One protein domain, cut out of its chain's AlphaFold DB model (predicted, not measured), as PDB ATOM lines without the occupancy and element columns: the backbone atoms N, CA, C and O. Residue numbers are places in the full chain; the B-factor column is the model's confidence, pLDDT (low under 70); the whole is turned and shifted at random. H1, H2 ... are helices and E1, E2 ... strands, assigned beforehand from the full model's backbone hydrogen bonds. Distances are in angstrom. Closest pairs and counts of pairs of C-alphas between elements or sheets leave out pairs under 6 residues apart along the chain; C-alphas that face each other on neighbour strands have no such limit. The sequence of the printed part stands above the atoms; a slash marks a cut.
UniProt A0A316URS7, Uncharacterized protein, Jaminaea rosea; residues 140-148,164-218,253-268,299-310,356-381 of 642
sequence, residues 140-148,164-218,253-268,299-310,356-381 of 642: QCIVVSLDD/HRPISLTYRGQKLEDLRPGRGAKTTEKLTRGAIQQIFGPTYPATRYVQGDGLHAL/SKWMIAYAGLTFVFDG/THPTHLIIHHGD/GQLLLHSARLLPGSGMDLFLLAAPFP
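AT A GLANCE: This is residues 140 to 148, 164 to 218, 253 to 268, 299 to 310 and 356 to 381 of the 642 residues of an uncharacterized protein of Jaminaea rosea (UniProt A0A316URS7). Two twisted antiparallel sheets stand at an angle to each other, not face to face, with edge strand E7 of the smaller one nearest the middle and the single short helix H1 in the corner between them. The hairpin E8 and E9 continues the larger sheet away from the smaller one. You will find 118 printed residues, with strands E1 to E3, then H1, then E4 to E9; the sheet orders are E3 E2 E1 E8 E9 and E4 E5 E6 E7. The class is mostly strand, and the whole is only just compact, close to loose, with a radius of gyration of the C-alphas of 15.7 A and spans of 45 by 37 by 34 A.

HOW THE PARTS SIT: Begin in the larger, strongly twisted sheet at E1, residues 142 to 146, and its antiparallel neighbour E2, residues 167 to 171, where N 143 and O 170 are 2.9 A apart. E2 makes a hairpin with edge strand E3, residues 174 to 178; look for N 176 and O 169, 2.8 A apart. On the other side of E1 is E8, residues 358 to 366, also antiparallel: C-alphas 143 and 364 face each other at 5.7 A, but no backbone N and O are within hydrogen-bond range across this pair. E8 bends by 64 degrees at residue 361 and makes a hairpin with edge strand E9, residues 370 to 377, with N 364 and O 372 at 2.8 A. In the smaller sheet, E5, residues 253 to 259, and E6, residues 262 to 267, make a hairpin, with N 257 and O 264 at 2.9 A. Edge strand E4, residues 207 to 210, is antiparallel to E5, with N 209 and O 254 at 2.8 A. Edge strand E7, residues 303 to 306, is antiparallel to E6, with N 305 and O 263 at 2.8 A. E2 and E7 are only just apart, their closest C-alphas 8.2 A from each other. H1, residues 193 to 200, only grazes both sheets; its every O i to N i+4 pair is within hydrogen-bond range.

IN THESE COORDINATES: Find C-alpha 142 at (357.004, 516.289, 867.270), where E1 begins its 13.0 A. E2 is 12.9 A long, E3 11.3 A, H1 10.5 A, E4 10.0 A, E5 20.1 A, E6 16.8 A, E7 9.9 A and E8 21.7 A. E9 runs 22.1 A to C-alpha 377 at (340.416, 528.870, 855.296).

THE WHOLE: The C-alphas of Pro 205 and Pro 381 are farthest apart, at 48.3 A. Look for four cuts: C-alphas 148 and 164 are 11.8 A apart, 218 and 253 14.5 A, 268 and 299 9.9 A, and 310 and 356 24.4 A. The link from E3 to H1 is long, 14 residues. Mean pLDDT of the printed part is 74.6; 45 residues are under 70, among them 178 to 188, 213 to 218 and 363 to 369.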
ATOM      1  N   GLN A 140     363.420 519.289 870.632       53.31
ATOM      2  CA  GLN A 140     362.686 518.043 870.442       53.31
ATOM      3  C   GLN A 140     361.253 518.406 870.052       53.31
ATOM      4  O   GLN A 140     360.402 518.624 870.904       53.31
ATOM      5  N   CYS A 141     361.014 518.567 868.752       48.00
ATOM      6  CA  CYS A 141     359.681 518.824 868.215       48.00
ATOM      7  C   CYS A 141     359.101 517.523 867.658       48.00
ATOM      8  O   CYS A 141     359.798 516.784 866.951       48.00
ATOM      9  N   ILE A 142     357.828 517.280 867.958       70.81
ATOM     10  CA  ILE A 142     357.004 516.289 867.270       70.81
ATOM     11  C   ILE A 142     356.144 517.064 866.282       70.81
ATOM     12  O   ILE A 142     355.460 518.016 866.660       70.81
ATOM     13  N   VAL A 143     356.235 516.694 865.013       73.88
ATOM     14  CA  VAL A 143     355.398 517.244 863.950       73.88
ATOM     15  C   VAL A 143     354.464 516.132 863.511       73.88
ATOM     16  O   VAL A 143     354.919 515.063 863.102       73.88
ATOM     17  N   VAL A 144     353.168 516.387 863.645       73.81
ATOM     18  CA  VAL A 144     352.124 515.520 863.113       73.81
ATOM     19  C   VAL A 144     351.672 516.155 861.806       73.81
ATOM     20  O   VAL A 144     351.055 517.222 861.814       73.81
ATOM     21  N   SER A 145     352.036 515.529 860.692       73.88
ATOM     22  CA  SER A 145     351.618 515.972 859.364       73.88
ATOM     23  C   SER A 145     350.491 515.078 858.873       73.88
ATOM     24  O   SER A 145     350.582 513.852 858.968       73.88
ATOM     25  N   LEU A 146     349.439 515.698 858.349       71.69
ATOM     26  CA  LEU A 146     348.457 515.011 857.522       71.69
ATOM     27  C   LEU A 146     349.028 515.019 856.106       71.69
ATOM     28  O   LEU A 146     349.345 516.089 855.589       71.69
ATOM     29  N   ASP A 147     349.243 513.845 855.517       67.38
ATOM     30  CA  ASP A 147     349.725 513.788 854.139       67.38
ATOM     31  C   ASP A 147     348.561 514.204 853.218       67.38
ATOM     32  O   ASP A 147     347.593 513.460 853.041       67.38
ATOM     33  N   ASP A 148     348.630 515.420 852.670       54.84
ATOM     34  CA  ASP A 148     347.738 515.883 851.606       54.84
ATOM     35  C   ASP A 148     348.198 515.231 850.288       54.84
ATOM     36  O   ASP A 148     349.026 515.773 849.556       54.84
ATOM     37  N   HIS A 164     339.853 509.552 858.127       54.62
ATOM     38  CA  HIS A 164     340.916 508.560 857.934       54.62
ATOM     39  C   HIS A 164     342.003 509.095 857.001       54.62
ATOM     40  O   HIS A 164     342.290 508.517 855.954       54.62
ATOM     41  N   ARG A 165     342.614 510.221 857.378       65.75
ATOM     42  CA  ARG A 165     343.793 510.721 856.666       65.75
ATOM     43  C   ARG A 165     345.047 509.984 857.139       65.75
ATOM     44  O   ARG A 165     345.187 509.756 858.341       65.75
ATOM     45  N   PRO A 166     345.962 509.611 856.230       67.38
ATOM     46  CA  PRO A 166     347.267 509.103 856.620       67.38
ATOM     47  C   PRO A 166     347.995 510.147 857.471       67.38
ATOM     48  O   PRO A 166     348.126 511.312 857.089       67.38
ATOM     49  N   ILE A 167     348.433 509.715 858.651       70.75
ATOM     50  CA  ILE A 167     349.167 510.544 859.600       70.75
ATOM     51  C   ILE A 167     350.633 510.133 859.542       70.75
ATOM     52  O   ILE A 167     350.974 508.969 859.769       70.75
ATOM     53  N   SER A 168     351.493 511.110 859.273       79.25
ATOM     54  CA  SER A 168     352.942 510.970 859.340       79.25
ATOM     55  C   SER A 168     353.436 511.588 860.645       79.25
ATOM     56  O   SER A 168     353.315 512.798 860.870       79.25
ATOM     57  N   LEU A 169     353.989 510.755 861.529       80.44
ATOM     58  CA  LEU A 169     354.588 511.215 862.779       80.44
ATOM     59  C   LEU A 169     356.078 511.471 862.556       80.44
ATOM     60  O   LEU A 169     356.833 510.542 862.279       80.44
ATOM     61  N   THR A 170     356.525 512.715 862.708       81.06
ATOM     62  CA  THR A 170     357.944 513.079 862.587       81.06
ATOM     63  C   THR A 170     358.491 513.532 863.936       81.06
ATOM     64  O   THR A 170     358.002 514.498 864.520       81.06
ATOM     65  N   TYR A 171     359.542 512.876 864.426       81.88
ATOM     66  CA  TYR A 171     360.230 513.230 865.668       81.88
ATOM     67  C   TYR A 171     361.704 513.501 865.393       81.88
ATOM     68  O   TYR A 171     362.380 512.710 864.739       81.88
ATOM     69  N   ARG A 172     362.220 514.640 865.874       81.38
ATOM     70  CA  ARG A 172     363.618 515.067 865.632       81.38
ATOM     71  C   ARG A 172     363.995 515.104 864.139       81.38
ATOM     72  O   ARG A 172     365.137 514.832 863.776       81.38
ATOM     73  N   GLY A 173     363.029 515.435 863.280       78.75
ATOM     74  CA  GLY A 173     363.200 515.458 861.824       78.75
ATOM     75  C   GLY A 173     363.243 514.076 861.160       78.75
ATOM     76  O   GLY A 173     363.460 514.001 859.956       78.75
ATOM     77  N   GLN A 174     363.036 512.992 861.915       77.88
ATOM     78  CA  GLN A 174     362.919 511.634 861.387       77.88
ATOM     79  C   GLN A 174     361.447 511.220 861.354       77.88
ATOM     80  O   GLN A 174     360.755 511.313 862.369       77.88
ATOM     81  N   LYS A 175     360.963 510.781 860.187       80.19
ATOM     82  CA  LYS A 175     359.628 510.183 860.039       80.19
ATOM     83  C   LYS A 175     359.645 508.847 860.783       80.19
ATOM     84  O   LYS A 175     360.347 507.929 860.371       80.19
ATOM     85  N   LEU A 176     358.949 508.794 861.915       74.38
ATOM     86  CA  LEU A 176     358.905 507.636 862.799       74.38
ATOM     87  C   LEU A 176     358.047 506.530 862.207       74.38
ATOM     88  O   LEU A 176     358.438 505.373 862.225       74.38
ATOM     89  N   GLU A 177     356.878 506.878 861.682       72.44
ATOM     90  CA  GLU A 177     355.968 505.886 861.132       72.44
ATOM     91  C   GLU A 177     355.036 506.520 860.106       72.44
ATOM     92  O   GLU A 177     354.614 507.671 860.243       72.44
ATOM     93  N   ASP A 178     354.746 505.742 859.070       69.81
ATOM     94  CA  ASP A 178     353.657 505.984 858.139       69.81
ATOM     95  C   ASP A 178     352.546 505.001 858.515       69.81
ATOM     96  O   ASP A 178     352.672 503.798 858.269       69.81
ATOM     97  N   LEU A 179     351.489 505.476 859.177       65.06
ATOM     98  CA  LEU A 179     350.402 504.623 859.685       65.06
ATOM     99  C   LEU A 179     349.453 504.148 858.566       65.06
ATOM    100  O   LEU A 179     348.261 503.941 858.792       65.06
ATOM    101  N   ARG A 180     349.957 503.965 857.340       67.38
ATOM    102  CA  ARG A 180     349.182 503.422 856.223       67.38
ATOM    103  C   ARG A 180     349.110 501.892 856.329       67.38
ATOM    104  O   ARG A 180     350.143 501.221 856.235       67.38
ATOM    105  N   PRO A 181     347.911 501.295 856.428       50.19
ATOM    106  CA  PRO A 181     347.745 499.856 856.275       50.19
ATOM    107  C   PRO A 181     347.915 499.480 854.790       50.19
ATOM    108  O   PRO A 181     346.942 499.342 854.055       50.19
ATOM    109  N   GLY A 182     349.157 499.348 854.308       52.16
ATOM    110  CA  GLY A 182     349.429 499.111 852.884       52.16
ATOM    111  C   GLY A 182     350.716 498.333 852.602       52.16
ATOM    112  O   GLY A 182     351.807 498.711 853.021       52.16
ATOM    113  N   ARG A 183     350.593 497.223 851.859       46.03
ATOM    114  CA  ARG A 183     351.703 496.361 851.408       46.03
ATOM    115  C   ARG A 183     352.664 497.135 850.495       46.03
ATOM    116  O   ARG A 183     352.321 497.384 849.346       46.03
ATOM    117  N   GLY A 184     353.893 497.393 850.946       51.91
ATOM    118  CA  GLY A 184     355.019 497.616 850.025       51.91
ATOM    119  C   GLY A 184     356.043 498.689 850.393       51.91
ATOM    120  O   GLY A 184     357.056 498.786 849.702       51.91
ATOM    121  N   ALA A 185     355.842 499.475 851.454       54.53
ATOM    122  CA  ALA A 185     356.821 500.490 851.846       54.53
ATOM    123  C   ALA A 185     358.108 499.850 852.409       54.53
ATOM    124  O   ALA A 185     358.058 498.938 853.239       54.53
ATOM    125  N   LYS A 186     359.274 500.324 851.939       54.25
ATOM    126  CA  LYS A 186     360.593 499.961 852.484       54.25
ATOM    127  C   LYS A 186     360.605 500.270 853.981       54.25
ATOM    128  O   LYS A 186     360.138 501.324 854.387       54.25
ATOM    129  N   THR A 187     361.123 499.327 854.761       46.06
ATOM    130  CA  THR A 187     361.030 499.228 856.224       46.06
ATOM    131  C   THR A 187     361.477 500.502 856.948       46.06
ATOM    132  O   THR A 187     362.635 500.623 857.343       46.06
ATOM    133  N   THR A 188     360.567 501.451 857.147       63.91
ATOM    134  CA  THR A 188     360.685 502.420 858.237       63.91
ATOM    135  C   THR A 188     360.601 501.635 859.542       63.91
ATOM    136  O   THR A 188     359.801 500.700 859.650       63.91
ATOM    137  N   GLU A 189     361.475 501.945 860.501       75.69
ATOM    138  CA  GLU A 189     361.431 501.326 861.826       75.69
ATOM    139  C   GLU A 189     360.039 501.541 862.411       75.69
ATOM    140  O   GLU A 189     359.631 502.665 862.669       75.69
ATOM    141  N   LYS A 190     359.277 500.456 862.555       83.00
ATOM    142  CA  LYS A 190     357.912 500.531 863.064       83.00
ATOM    143  C   LYS A 190     357.937 501.067 864.488       83.00
ATOM    144  O   LYS A 190     358.737 500.600 865.308       83.00
ATOM    145  N   LEU A 191     357.035 501.992 864.801       88.31
ATOM    146  CA  LEU A 191     356.987 502.606 866.119       88.31
ATOM    147  C   LEU A 191     356.648 501.518 867.138       88.31
ATOM    148  O   LEU A 191     355.621 500.846 867.046       88.31
ATOM    149  N   THR A 192     357.555 501.267 868.080       91.56
ATOM    150  CA  THR A 192     357.304 500.291 869.143       91.56
ATOM    151  C   THR A 192     356.737 500.979 870.374       91.56
ATOM    152  O   THR A 192     357.026 502.150 870.624       91.56
ATOM    153  N   ARG A 193     356.006 500.243 871.217       88.00
ATOM    154  CA  ARG A 193     355.630 500.725 872.561       88.00
ATOM    155  C   ARG A 193     356.836 501.274 873.337       88.00
ATOM    156  O   ARG A 193     356.728 502.319 873.969       88.00
ATOM    157  N   GLY A 194     357.981 500.591 873.257       88.88
ATOM    158  CA  GLY A 194     359.226 501.041 873.880       88.88
ATOM    159  C   GLY A 194     359.715 502.374 873.312       88.88
ATOM    160  O   GLY A 194     360.066 503.263 874.080       88.88
ATOM    161  N   ALA A 195     359.661 502.555 871.988       88.38
ATOM    162  CA  ALA A 195     360.001 503.826 871.348       88.38
ATOM    163  C   ALA A 195     359.051 504.958 871.778       88.38
ATOM    164  O   ALA A 195     359.512 506.047 872.107       88.38
ATOM    165  N   ILE A 196     357.743 504.698 871.864       89.56
ATOM    166  CA  ILE A 196     356.752 505.674 872.353       89.56
ATOM    167  C   ILE A 196     357.084 506.091 873.791       89.56
ATOM    168  O   ILE A 196     357.180 507.280 874.081       89.56
ATOM    169  N   GLN A 197     357.357 505.133 874.678       88.50
ATOM    170  CA  GLN A 197     357.731 505.427 876.066       88.50
ATOM    171  C   GLN A 197     359.078 506.156 876.184       88.50
ATOM    172  O   GLN A 197     359.257 506.971 877.084       88.50
ATOM    173  N   GLN A 198     360.023 505.910 875.271       87.25
ATOM    174  CA  GLN A 198     361.280 506.663 875.206       87.25
ATOM    175  C   GLN A 198     361.083 508.106 874.718       87.25
ATOM    176  O   GLN A 198     361.823 508.991 875.142       87.25
ATOM    177  N   ILE A 199     360.115 508.350 873.829       87.38
ATOM    178  CA  ILE A 199     359.832 509.679 873.266       87.38
ATOM    179  C   ILE A 199     359.019 510.530 874.244       87.38
ATOM    180  O   ILE A 199     359.371 511.679 874.494       87.38
ATOM    181  N   PHE A 200     357.936 509.972 874.782       88.44
ATOM    182  CA  PHE A 200     356.944 510.711 875.566       88.44
ATOM    183  C   PHE A 200     357.058 510.484 877.079       88.44
ATOM    184  O   PHE A 200     356.329 511.098 877.855       88.44
ATOM    185  N   GLY A 201     357.969 509.613 877.511       90.25
ATOM    186  CA  GLY A 201     358.125 509.216 878.904       90.25
ATOM    187  C   GLY A 201     357.263 508.007 879.297       90.25
ATOM    188  O   GLY A 201     356.384 507.561 878.542       90.25
ATOM    189  N   PRO A 202     357.532 507.432 880.484       85.81
ATOM    190  CA  PRO A 202     356.764 506.314 881.007       85.81
ATOM    191  C   PRO A 202     355.347 506.768 881.367       85.81
ATOM    192  O   PRO A 202     355.161 507.662 882.186       85.81
ATOM    193  N   THR A 203     354.343 506.122 880.785       79.12
ATOM    194  CA  THR A 203     352.938 506.280 881.172       79.12
ATOM    195  C   THR A 203     352.482 505.116 882.039       79.12
ATOM    196  O   THR A 203     352.761 503.947 881.746       79.12
ATOM    197  N   TYR A 204     351.793 505.460 883.129       60.34
ATOM    198  CA  TYR A 204     351.072 504.518 883.987       60.34
ATOM    199  C   TYR A 204     349.836 503.959 883.251       60.34
ATOM    200  O   TYR A 204     349.438 504.505 882.222       60.34
ATOM    201  N   PRO A 205     349.334 502.783 883.668       73.62
ATOM    202  CA  PRO A 205     349.305 501.586 882.841       73.62
ATOM    203  C   PRO A 205     348.429 501.713 881.599       73.62
ATOM    204  O   PRO A 205     347.366 502.325 881.610       73.62
ATOM    205  N   ALA A 206     348.867 501.030 880.536       82.00
ATOM    206  CA  ALA A 206     348.049 500.817 879.353       82.00
ATOM    207  C   ALA A 206     346.668 500.297 879.779       82.00
ATOM    208  O   ALA A 206     346.571 499.301 880.500       82.00
ATOM    209  N   THR A 207     345.613 500.979 879.348       88.06
ATOM    210  CA  THR A 207     344.244 500.596 879.695       88.06
ATOM    211  C   THR A 207     343.782 499.524 878.717       88.06
ATOM    212  O   THR A 207     343.911 499.688 877.501       88.06
ATOM    213  N   ARG A 208     343.287 498.399 879.241       89.62
ATOM    214  CA  ARG A 208     342.722 497.321 878.428       89.62
ATOM    215  C   ARG A 208     341.250 497.608 878.167       89.62
ATOM    216  O   ARG A 208     340.489 497.742 879.115       89.62
ATOM    217  N   TYR A 209     340.866 497.599 876.900       85.88
ATOM    218  CA  TYR A 209     339.484 497.654 876.447       85.88
ATOM    219  C   TYR A 209     339.084 496.294 875.895       85.88
ATOM    220  O   TYR A 209     339.829 495.685 875.116       85.88
ATOM    221  N   VAL A 210     337.924 495.796 876.308       84.12
ATOM    222  CA  VAL A 210     337.368 494.543 875.795       84.12
ATOM    223  C   VAL A 210     336.168 494.876 874.915       84.12
ATOM    224  O   VAL A 210     335.403 495.801 875.188       84.12
ATOM    225  N   GLN A 211     336.008 494.137 873.819       68.19
ATOM    226  CA  GLN A 211     334.856 494.259 872.931       68.19
ATOM    227  C   GLN A 211     333.539 494.127 873.715       68.19
ATOM    228  O   GLN A 211     333.182 493.045 874.171       68.19
ATOM    229  N   GLY A 212     332.869 495.269 873.905       70.75
ATOM    230  CA  GLY A 212     331.729 495.461 874.811       70.75
ATOM    231  C   GLY A 212     331.705 496.862 875.437       70.75
ATOM    232  O   GLY A 212     330.632 497.423 875.630       70.75
ATOM    233  N   ASP A 213     332.877 497.478 875.620       65.94
ATOM    234  CA  ASP A 213     333.043 498.771 876.311       65.94
ATOM    235  C   ASP A 213     332.761 500.008 875.416       65.94
ATOM    236  O   ASP A 213     333.275 501.096 875.652       65.94
ATOM    237  N   GLY A 214     331.998 499.855 874.328       63.25
ATOM    238  CA  GLY A 214     331.641 500.947 873.401       63.25
ATOM    239  C   GLY A 214     332.673 501.280 872.307       63.25
ATOM    240  O   GLY A 214     332.291 501.779 871.251       63.25
ATOM    241  N   LEU A 215     333.951 500.912 872.468       60.91
ATOM    242  CA  LEU A 215     335.022 501.215 871.492       60.91
ATOM    243  C   LEU A 215     334.853 500.508 870.124       60.91
ATOM    244  O   LEU A 215     335.357 500.973 869.104       60.91
ATOM    245  N   HIS A 216     334.150 499.374 870.079       55.72
ATOM    246  CA  HIS A 216     334.021 498.538 868.873       55.72
ATOM    247  C   HIS A 216     332.790 498.838 868.011       55.72
ATOM    248  O   HIS A 216     332.672 498.271 866.923       55.72
ATOM    249  N   ALA A 217     331.904 499.747 868.438       57.44
ATOM    250  CA  ALA A 217     330.755 500.154 867.626       57.44
ATOM    251  C   ALA A 217     331.192 500.708 866.253       57.44
ATOM    252  O   ALA A 217     330.484 500.541 865.265       57.44
ATOM    253  N   LEU A 218     332.394 501.287 866.175       49.19
ATOM    254  CA  LEU A 218     332.972 501.806 864.938       49.19
ATOM    255  C   LEU A 218     333.403 500.686 863.963       49.19
ATOM    256  O   LEU A 218     333.126 500.771 862.771       49.19
ATOM    257  N   SER A 253     340.471 492.084 872.449       89.75
ATOM    258  CA  SER A 253     340.884 493.138 873.378       89.75
ATOM    259  C   SER A 253     341.795 494.127 872.668       89.75
ATOM    260  O   SER A 253     342.619 493.705 871.864       89.75
ATOM    261  N   LYS A 254     341.680 495.412 872.989       92.75
ATOM    262  CA  LYS A 254     342.595 496.476 872.564       92.75
ATOM    263  C   LYS A 254     343.280 497.070 873.790       92.75
ATOM    264  O   LYS A 254     342.724 497.059 874.886       92.75
ATOM    265  N   TRP A 255     344.493 497.567 873.621       93.31
ATOM    266  CA  TRP A 255     345.247 498.267 874.657       93.31
ATOM    267  C   TRP A 255     345.450 499.710 874.234       93.31
ATOM    268  O   TRP A 255     345.792 499.967 873.086       93.31
ATOM    269  N   MET A 256     345.252 500.652 875.146       94.25
ATOM    270  CA  MET A 256     345.400 502.077 874.862       94.25
ATOM    271  C   MET A 256     346.452 502.690 875.775       94.25
ATOM    272  O   MET A 256     346.461 502.442 876.982       94.25
ATOM    273  N   ILE A 257     347.342 503.489 875.191       93.81
ATOM    274  CA  ILE A 257     348.324 504.302 875.910       93.81
ATOM    275  C   ILE A 257     348.039 505.761 875.571       93.81
ATOM    276  O   ILE A 257     348.213 506.172 874.424       93.81
ATOM    277  N   ALA A 258     347.591 506.525 876.565       92.44
ATOM    278  CA  ALA A 258     347.246 507.932 876.415       92.44
ATOM    279  C   ALA A 258     348.368 508.846 876.930       92.44
ATOM    280  O   ALA A 258     348.999 508.572 877.949       92.44
ATOM    281  N   TYR A 259     348.583 509.937 876.209       92.69
ATOM    282  CA  TYR A 259     349.426 511.078 876.541       92.69
ATOM    283  C   TYR A 259     348.590 512.352 876.364       92.69
ATOM    284  O   TYR A 259     347.543 512.323 875.717       92.69
ATOM    285  N   ALA A 260     349.051 513.485 876.898       85.50
ATOM    286  CA  ALA A 260     348.381 514.765 876.680       85.50
ATOM    287  C   ALA A 260     348.226 515.035 875.167       85.50
ATOM    288  O   ALA A 260     349.217 515.190 874.452       85.50
ATOM    289  N   GLY A 261     346.980 515.025 874.681       87.19
ATOM    290  CA  GLY A 261     346.634 515.244 873.273       87.19
ATOM    291  C   GLY A 261     346.756 514.033 872.336       87.19
ATOM    292  O   GLY A 261     346.348 514.136 871.183       87.19
ATOM    293  N   LEU A 262     347.288 512.884 872.776       92.44
ATOM    294  CA  LEU A 262     347.554 511.731 871.898       92.44
ATOM    295  C   LEU A 262     347.150 510.409 872.550       92.44
ATOM    296  O   LEU A 262     347.331 510.202 873.746       92.44
ATOM    297  N   THR A 263     346.644 509.455 871.779       93.75
ATOM    298  CA  THR A 263     346.408 508.092 872.263       93.75
ATOM    299  C   THR A 263     346.785 507.058 871.221       93.75
ATOM    300  O   THR A 263     346.305 507.085 870.093       93.75
ATOM    301  N   PHE A 264     347.644 506.130 871.627       94.62
ATOM    302  CA  PHE A 264     348.112 505.015 870.817       94.62
ATOM    303  C   PHE A 264     347.293 503.773 871.162       94.62
ATOM    304  O   PHE A 264     347.243 503.367 872.326       94.62
ATOM    305  N   VAL A 265     346.656 503.172 870.163       94.19
ATOM    306  CA  VAL A 265     345.865 501.943 870.308       94.19
ATOM    307  C   VAL A 265     346.681 500.776 869.777       94.19
ATOM    308  O   VAL A 265     347.216 500.863 868.682       94.19
ATOM    309  N   PHE A 266     346.751 499.683 870.524       94.56
ATOM    310  CA  PHE A 266     347.427 498.443 870.164       94.56
ATOM    311  C   PHE A 266     346.400 497.318 870.152       94.56
ATOM    312  O   PHE A 266     345.588 497.197 871.072       94.56
ATOM    313  N   ASP A 267     346.452 496.455 869.147       92.38
ATOM    314  CA  ASP A 267     345.621 495.256 869.151       92.38
ATOM    315  C   ASP A 267     346.139 494.290 870.220       92.38
ATOM    316  O   ASP A 267     347.322 493.962 870.261       92.38
ATOM    317  N   GLY A 268     345.269 493.856 871.126       88.44
ATOM    318  CA  GLY A 268     345.591 492.808 872.083       88.44
ATOM    319  C   GLY A 268     345.496 491.439 871.423       88.44
ATOM    320  O   GLY A 268     344.606 491.192 870.607       88.44
ATOM    321  N   THR A 299     353.693 494.800 869.261       79.38
ATOM    322  CA  THR A 299     354.692 495.837 869.534       79.38
ATOM    323  C   THR A 299     354.317 497.191 868.945       79.38
ATOM    324  O   THR A 299     354.914 498.183 869.357       79.38
ATOM    325  N   HIS A 300     353.355 497.244 868.018       90.12
ATOM    326  CA  HIS A 300     353.081 498.409 867.178       90.12
ATOM    327  C   HIS A 300     351.662 498.943 867.371       90.12
ATOM    328  O   HIS A 300     350.727 498.143 867.483       90.12
ATOM    329  N   PRO A 301     351.486 500.274 867.395       92.56
ATOM    330  CA  PRO A 301     350.161 500.858 867.445       92.56
ATOM    331  C   PRO A 301     349.422 500.582 866.130       92.56
ATOM    332  O   PRO A 301     349.981 500.700 865.043       92.56
ATOM    333  N   THR A 302     348.152 500.211 866.228       92.00
ATOM    334  CA  THR A 302     347.245 500.079 865.086       92.00
ATOM    335  C   THR A 302     346.532 501.382 864.771       92.00
ATOM    336  O   THR A 302     346.185 501.615 863.617       92.00
ATOM    337  N   HIS A 303     346.335 502.245 865.773       91.19
ATOM    338  CA  HIS A 303     345.697 503.547 865.594       91.19
ATOM    339  C   HIS A 303     346.379 504.622 866.443       91.19
ATOM    340  O   HIS A 303     346.853 504.354 867.550       91.19
ATOM    341  N   LEU A 304     346.364 505.852 865.930       92.44
ATOM    342  CA  LEU A 304     346.715 507.069 866.652       92.44
ATOM    343  C   LEU A 304     345.482 507.973 866.697       92.44
ATOM    344  O   LEU A 304     344.951 508.350 865.657       92.44
ATOM    345  N   ILE A 305     345.035 508.312 867.901       89.88
ATOM    346  CA  ILE A 305     343.919 509.228 868.149       89.88
ATOM    347  C   ILE A 305     344.511 510.546 868.645       89.88
ATOM    348  O   ILE A 305     345.323 510.544 869.573       89.88
ATOM    349  N   ILE A 306     344.118 511.658 868.030       89.06
ATOM    350  CA  ILE A 306     344.531 513.005 868.435       89.06
ATOM    351  C   ILE A 306     343.353 513.646 869.165       89.06
ATOM    352  O   ILE A 306     342.276 513.792 868.589       89.06
ATOM    353  N   HIS A 307     343.558 514.012 870.428       85.00
ATOM    354  CA  HIS A 307     342.549 514.694 871.238       85.00
ATOM    355  C   HIS A 307     342.655 516.202 871.023       85.00
ATOM    356  O   HIS A 307     343.749 516.762 871.075       85.00
ATOM    357  N   HIS A 308     341.525 516.864 870.782       70.00
ATOM    358  CA  HIS A 308     341.466 518.309 870.581       70.00
ATOM    359  C   HIS A 308     340.760 518.980 871.770       70.00
ATOM    360  O   HIS A 308     339.533 518.959 871.839       70.00
ATOM    361  N   GLY A 309     341.522 519.596 872.682       67.75
ATOM    362  CA  GLY A 309     340.999 520.341 873.838       67.75
ATOM    363  C   GLY A 309     341.867 520.210 875.096       67.75
ATOM    364  O   GLY A 309     342.736 519.345 875.153       67.75
ATOM    365  N   ASP A 310     341.624 521.079 876.086       47.75
ATOM    366  CA  ASP A 310     342.282 521.043 877.408       47.75
ATOM    367  C   ASP A 310     341.705 519.952 878.330       47.75
ATOM    368  O   ASP A 310     342.308 519.616 879.349       47.75
ATOM    369  N   GLY A 356     333.433 530.158 856.923       48.62
ATOM    370  CA  GLY A 356     333.857 529.098 856.015       48.62
ATOM    371  C   GLY A 356     334.396 527.893 856.784       48.62
ATOM    372  O   GLY A 356     334.767 528.002 857.956       48.62
ATOM    373  N   GLN A 357     334.444 526.733 856.123       62.22
ATOM    374  CA  GLN A 357     335.078 525.526 856.657       62.22
ATOM    375  C   GLN A 357     336.574 525.794 856.885       62.22
ATOM    376  O   GLN A 357     337.322 526.074 855.946       62.22
ATOM    377  N   LEU A 358     337.002 525.733 858.146       67.75
ATOM    378  CA  LEU A 358     338.414 525.745 858.518       67.75
ATOM    379  C   LEU A 358     338.933 524.309 858.444       67.75
ATOM    380  O   LEU A 358     338.437 523.436 859.154       67.75
ATOM    381  N   LEU A 359     339.925 524.063 857.592       65.31
ATOM    382  CA  LEU A 359     340.585 522.764 857.475       65.31
ATOM    383  C   LEU A 359     341.874 522.777 858.297       65.31
ATOM    384  O   LEU A 359     342.701 523.670 858.133       65.31
ATOM    385  N   LEU A 360     342.068 521.793 859.175       65.62
ATOM    386  CA  LEU A 360     343.333 521.635 859.891       65.62
ATOM    387  C   LEU A 360     344.414 521.151 858.917       65.62
ATOM    388  O   LEU A 360     344.304 520.057 858.375       65.62
ATOM    389  N   HIS A 361     345.456 521.955 858.715       76.00
ATOM    390  CA  HIS A 361     346.558 521.633 857.805       76.00
ATOM    391  C   HIS A 361     347.760 521.042 858.537       76.00
ATOM    392  O   HIS A 361     348.330 520.043 858.113       76.00
ATOM    393  N   SER A 362     348.158 521.634 859.662       70.56
ATOM    394  CA  SER A 362     349.187 521.045 860.524       70.56
ATOM    395  C   SER A 362     348.984 521.446 861.974       70.56
ATOM    396  O   SER A 362     348.448 522.514 862.268       70.56
ATOM    397  N   ALA A 363     349.425 520.580 862.881       67.75
ATOM    398  CA  ALA A 363     349.458 520.853 864.308       67.75
ATOM    399  C   ALA A 363     350.892 520.695 864.812       67.75
ATOM    400  O   ALA A 363     351.586 519.724 864.491       67.75
ATOM    401  N   ARG A 364     351.346 521.661 865.609       69.00
ATOM    402  CA  ARG A 364     352.650 521.621 866.257       69.00
ATOM    403  C   ARG A 364     352.449 521.591 867.762       69.00
ATOM    404  O   ARG A 364     352.012 522.574 868.356       69.00
ATOM    405  N   LEU A 365     352.807 520.465 868.371       60.97
ATOM    406  CA  LEU A 365     352.828 520.340 869.820       60.97
ATOM    407  C   LEU A 365     354.128 520.944 870.357       60.97
ATOM    408  O   LEU A 365     355.225 520.552 869.942       60.97
ATOM    409  N   LEU A 366     354.005 521.893 871.280       65.69
ATOM    410  CA  LEU A 366     355.130 522.519 871.962       65.69
ATOM    411  C   LEU A 366     355.151 522.018 873.413       65.69
ATOM    412  O   LEU A 366     354.298 522.424 874.206       65.69
ATOM    413  N   PRO A 367     356.100 521.138 873.792       47.94
ATOM    414  CA  PRO A 367     356.197 520.650 875.165       47.94
ATOM    415  C   PRO A 367     356.230 521.812 876.170       47.94
ATOM    416  O   PRO A 367     357.112 522.666 876.106       47.94
ATOM    417  N   GLY A 368     355.247 521.858 877.075       52.31
ATOM    418  CA  GLY A 368     355.123 522.898 878.105       52.31
ATOM    419  C   GLY A 368     354.612 524.267 877.629       52.31
ATOM    420  O   GLY A 368     354.622 525.209 878.416       52.31
ATOM    421  N   SER A 369     354.196 524.424 876.368       64.00
ATOM    422  CA  SER A 369     353.675 525.701 875.831       64.00
ATOM    423  C   SER A 369     352.358 525.570 875.061       64.00
ATOM    424  O   SER A 369     351.878 526.559 874.518       64.00
ATOM    425  N   GLY A 370     351.764 524.374 875.031       75.25
ATOM    426  CA  GLY A 370     350.484 524.119 874.374       75.25
ATOM    427  C   GLY A 370     350.629 523.666 872.920       75.25
ATOM    428  O   GLY A 370     351.575 522.953 872.568       75.25
ATOM    429  N   MET A 371     349.660 524.033 872.083       72.75
ATOM    430  CA  MET A 371     349.537 523.551 870.708       72.75
ATOM    431  C   MET A 371     349.284 524.707 869.737       72.75
ATOM    432  O   MET A 371     348.343 525.482 869.914       72.75
ATOM    433  N   ASP A 372     350.095 524.776 868.681       69.88
ATOM    434  CA  ASP A 372     349.851 525.661 867.542       69.88
ATOM    435  C   ASP A 372     349.105 524.876 866.458       69.88
ATOM    436  O   ASP A 372     349.593 523.854 865.964       69.88
ATOM    437  N   LEU A 373     347.929 525.359 866.068       71.00
ATOM    438  CA  LEU A 373     347.154 524.831 864.951       71.00
ATOM    439  C   LEU A 373     347.290 525.764 863.751       71.00
ATOM    440  O   LEU A 373     347.024 526.963 863.834       71.00
ATOM    441  N   PHE A 374     347.665 525.198 862.612       77.00
ATOM    442  CA  PHE A 374     347.672 525.883 861.331       77.00
ATOM    443  C   PHE A 374     346.444 525.439 860.544       77.00
ATOM    444  O   PHE A 374     346.367 524.295 860.092       77.00
ATOM    445  N   LEU A 375     345.483 526.345 860.401       78.69
ATOM    446  CA  LEU A 375     344.224 526.117 859.703       78.69
ATOM    447  C   LEU A 375     344.277 526.774 858.320       78.69
ATOM    448  O   LEU A 375     344.825 527.866 858.165       78.69
ATOM    449  N   LEU A 376     343.701 526.128 857.314       77.25
ATOM    450  CA  LEU A 376     343.464 526.704 855.996       77.25
ATOM    451  C   LEU A 376     341.997 527.115 855.910       77.25
ATOM    452  O   LEU A 376     341.102 526.295 856.117       77.25
ATOM    453  N   ALA A 377     341.752 528.388 855.612       74.12
ATOM    454  CA  ALA A 377     340.416 528.870 855.296       74.12
ATOM    455  C   ALA A 377     340.160 528.684 853.796       74.12
ATOM    456  O   ALA A 377     340.830 529.309 852.966       74.12
ATOM    457  N   ALA A 378     339.199 527.826 853.448       69.56
ATOM    458  CA  ALA A 378     338.727 527.688 852.077       69.56
ATOM    459  C   ALA A 378     337.572 528.678 851.822       69.56
ATOM    460  O   ALA A 378     336.619 528.715 852.607       69.56
ATOM    461  N   PRO A 379     337.619 529.494 850.751       62.72
ATOM    462  CA  PRO A 379     336.502 530.362 850.400       62.72
ATOM    463  C   PRO A 379     335.295 529.524 849.953       62.72
ATOM    464  O   PRO A 379     335.424 528.642 849.104       62.72
ATOM    465  N   PHE A 380     334.115 529.820 850.505       60.97
ATOM    466  CA  PHE A 380     332.841 529.254 850.056       60.97
ATOM    467  C   PHE A 380     331.955 530.359 849.457       60.97
ATOM    468  O   PHE A 380     331.765 531.384 850.118       60.97
ATOM    469  N   PRO A 381     331.365 530.174 848.260       63.44
ATOM    470  CA  PRO A 381     331.536 529.044 847.338       63.44
ATOM    471  C   PRO A 381     332.901 529.070 846.613       63.44
ATOM    472  O   PRO A 381     333.484 530.147 846.460       63.44
TER     473      PRO A 381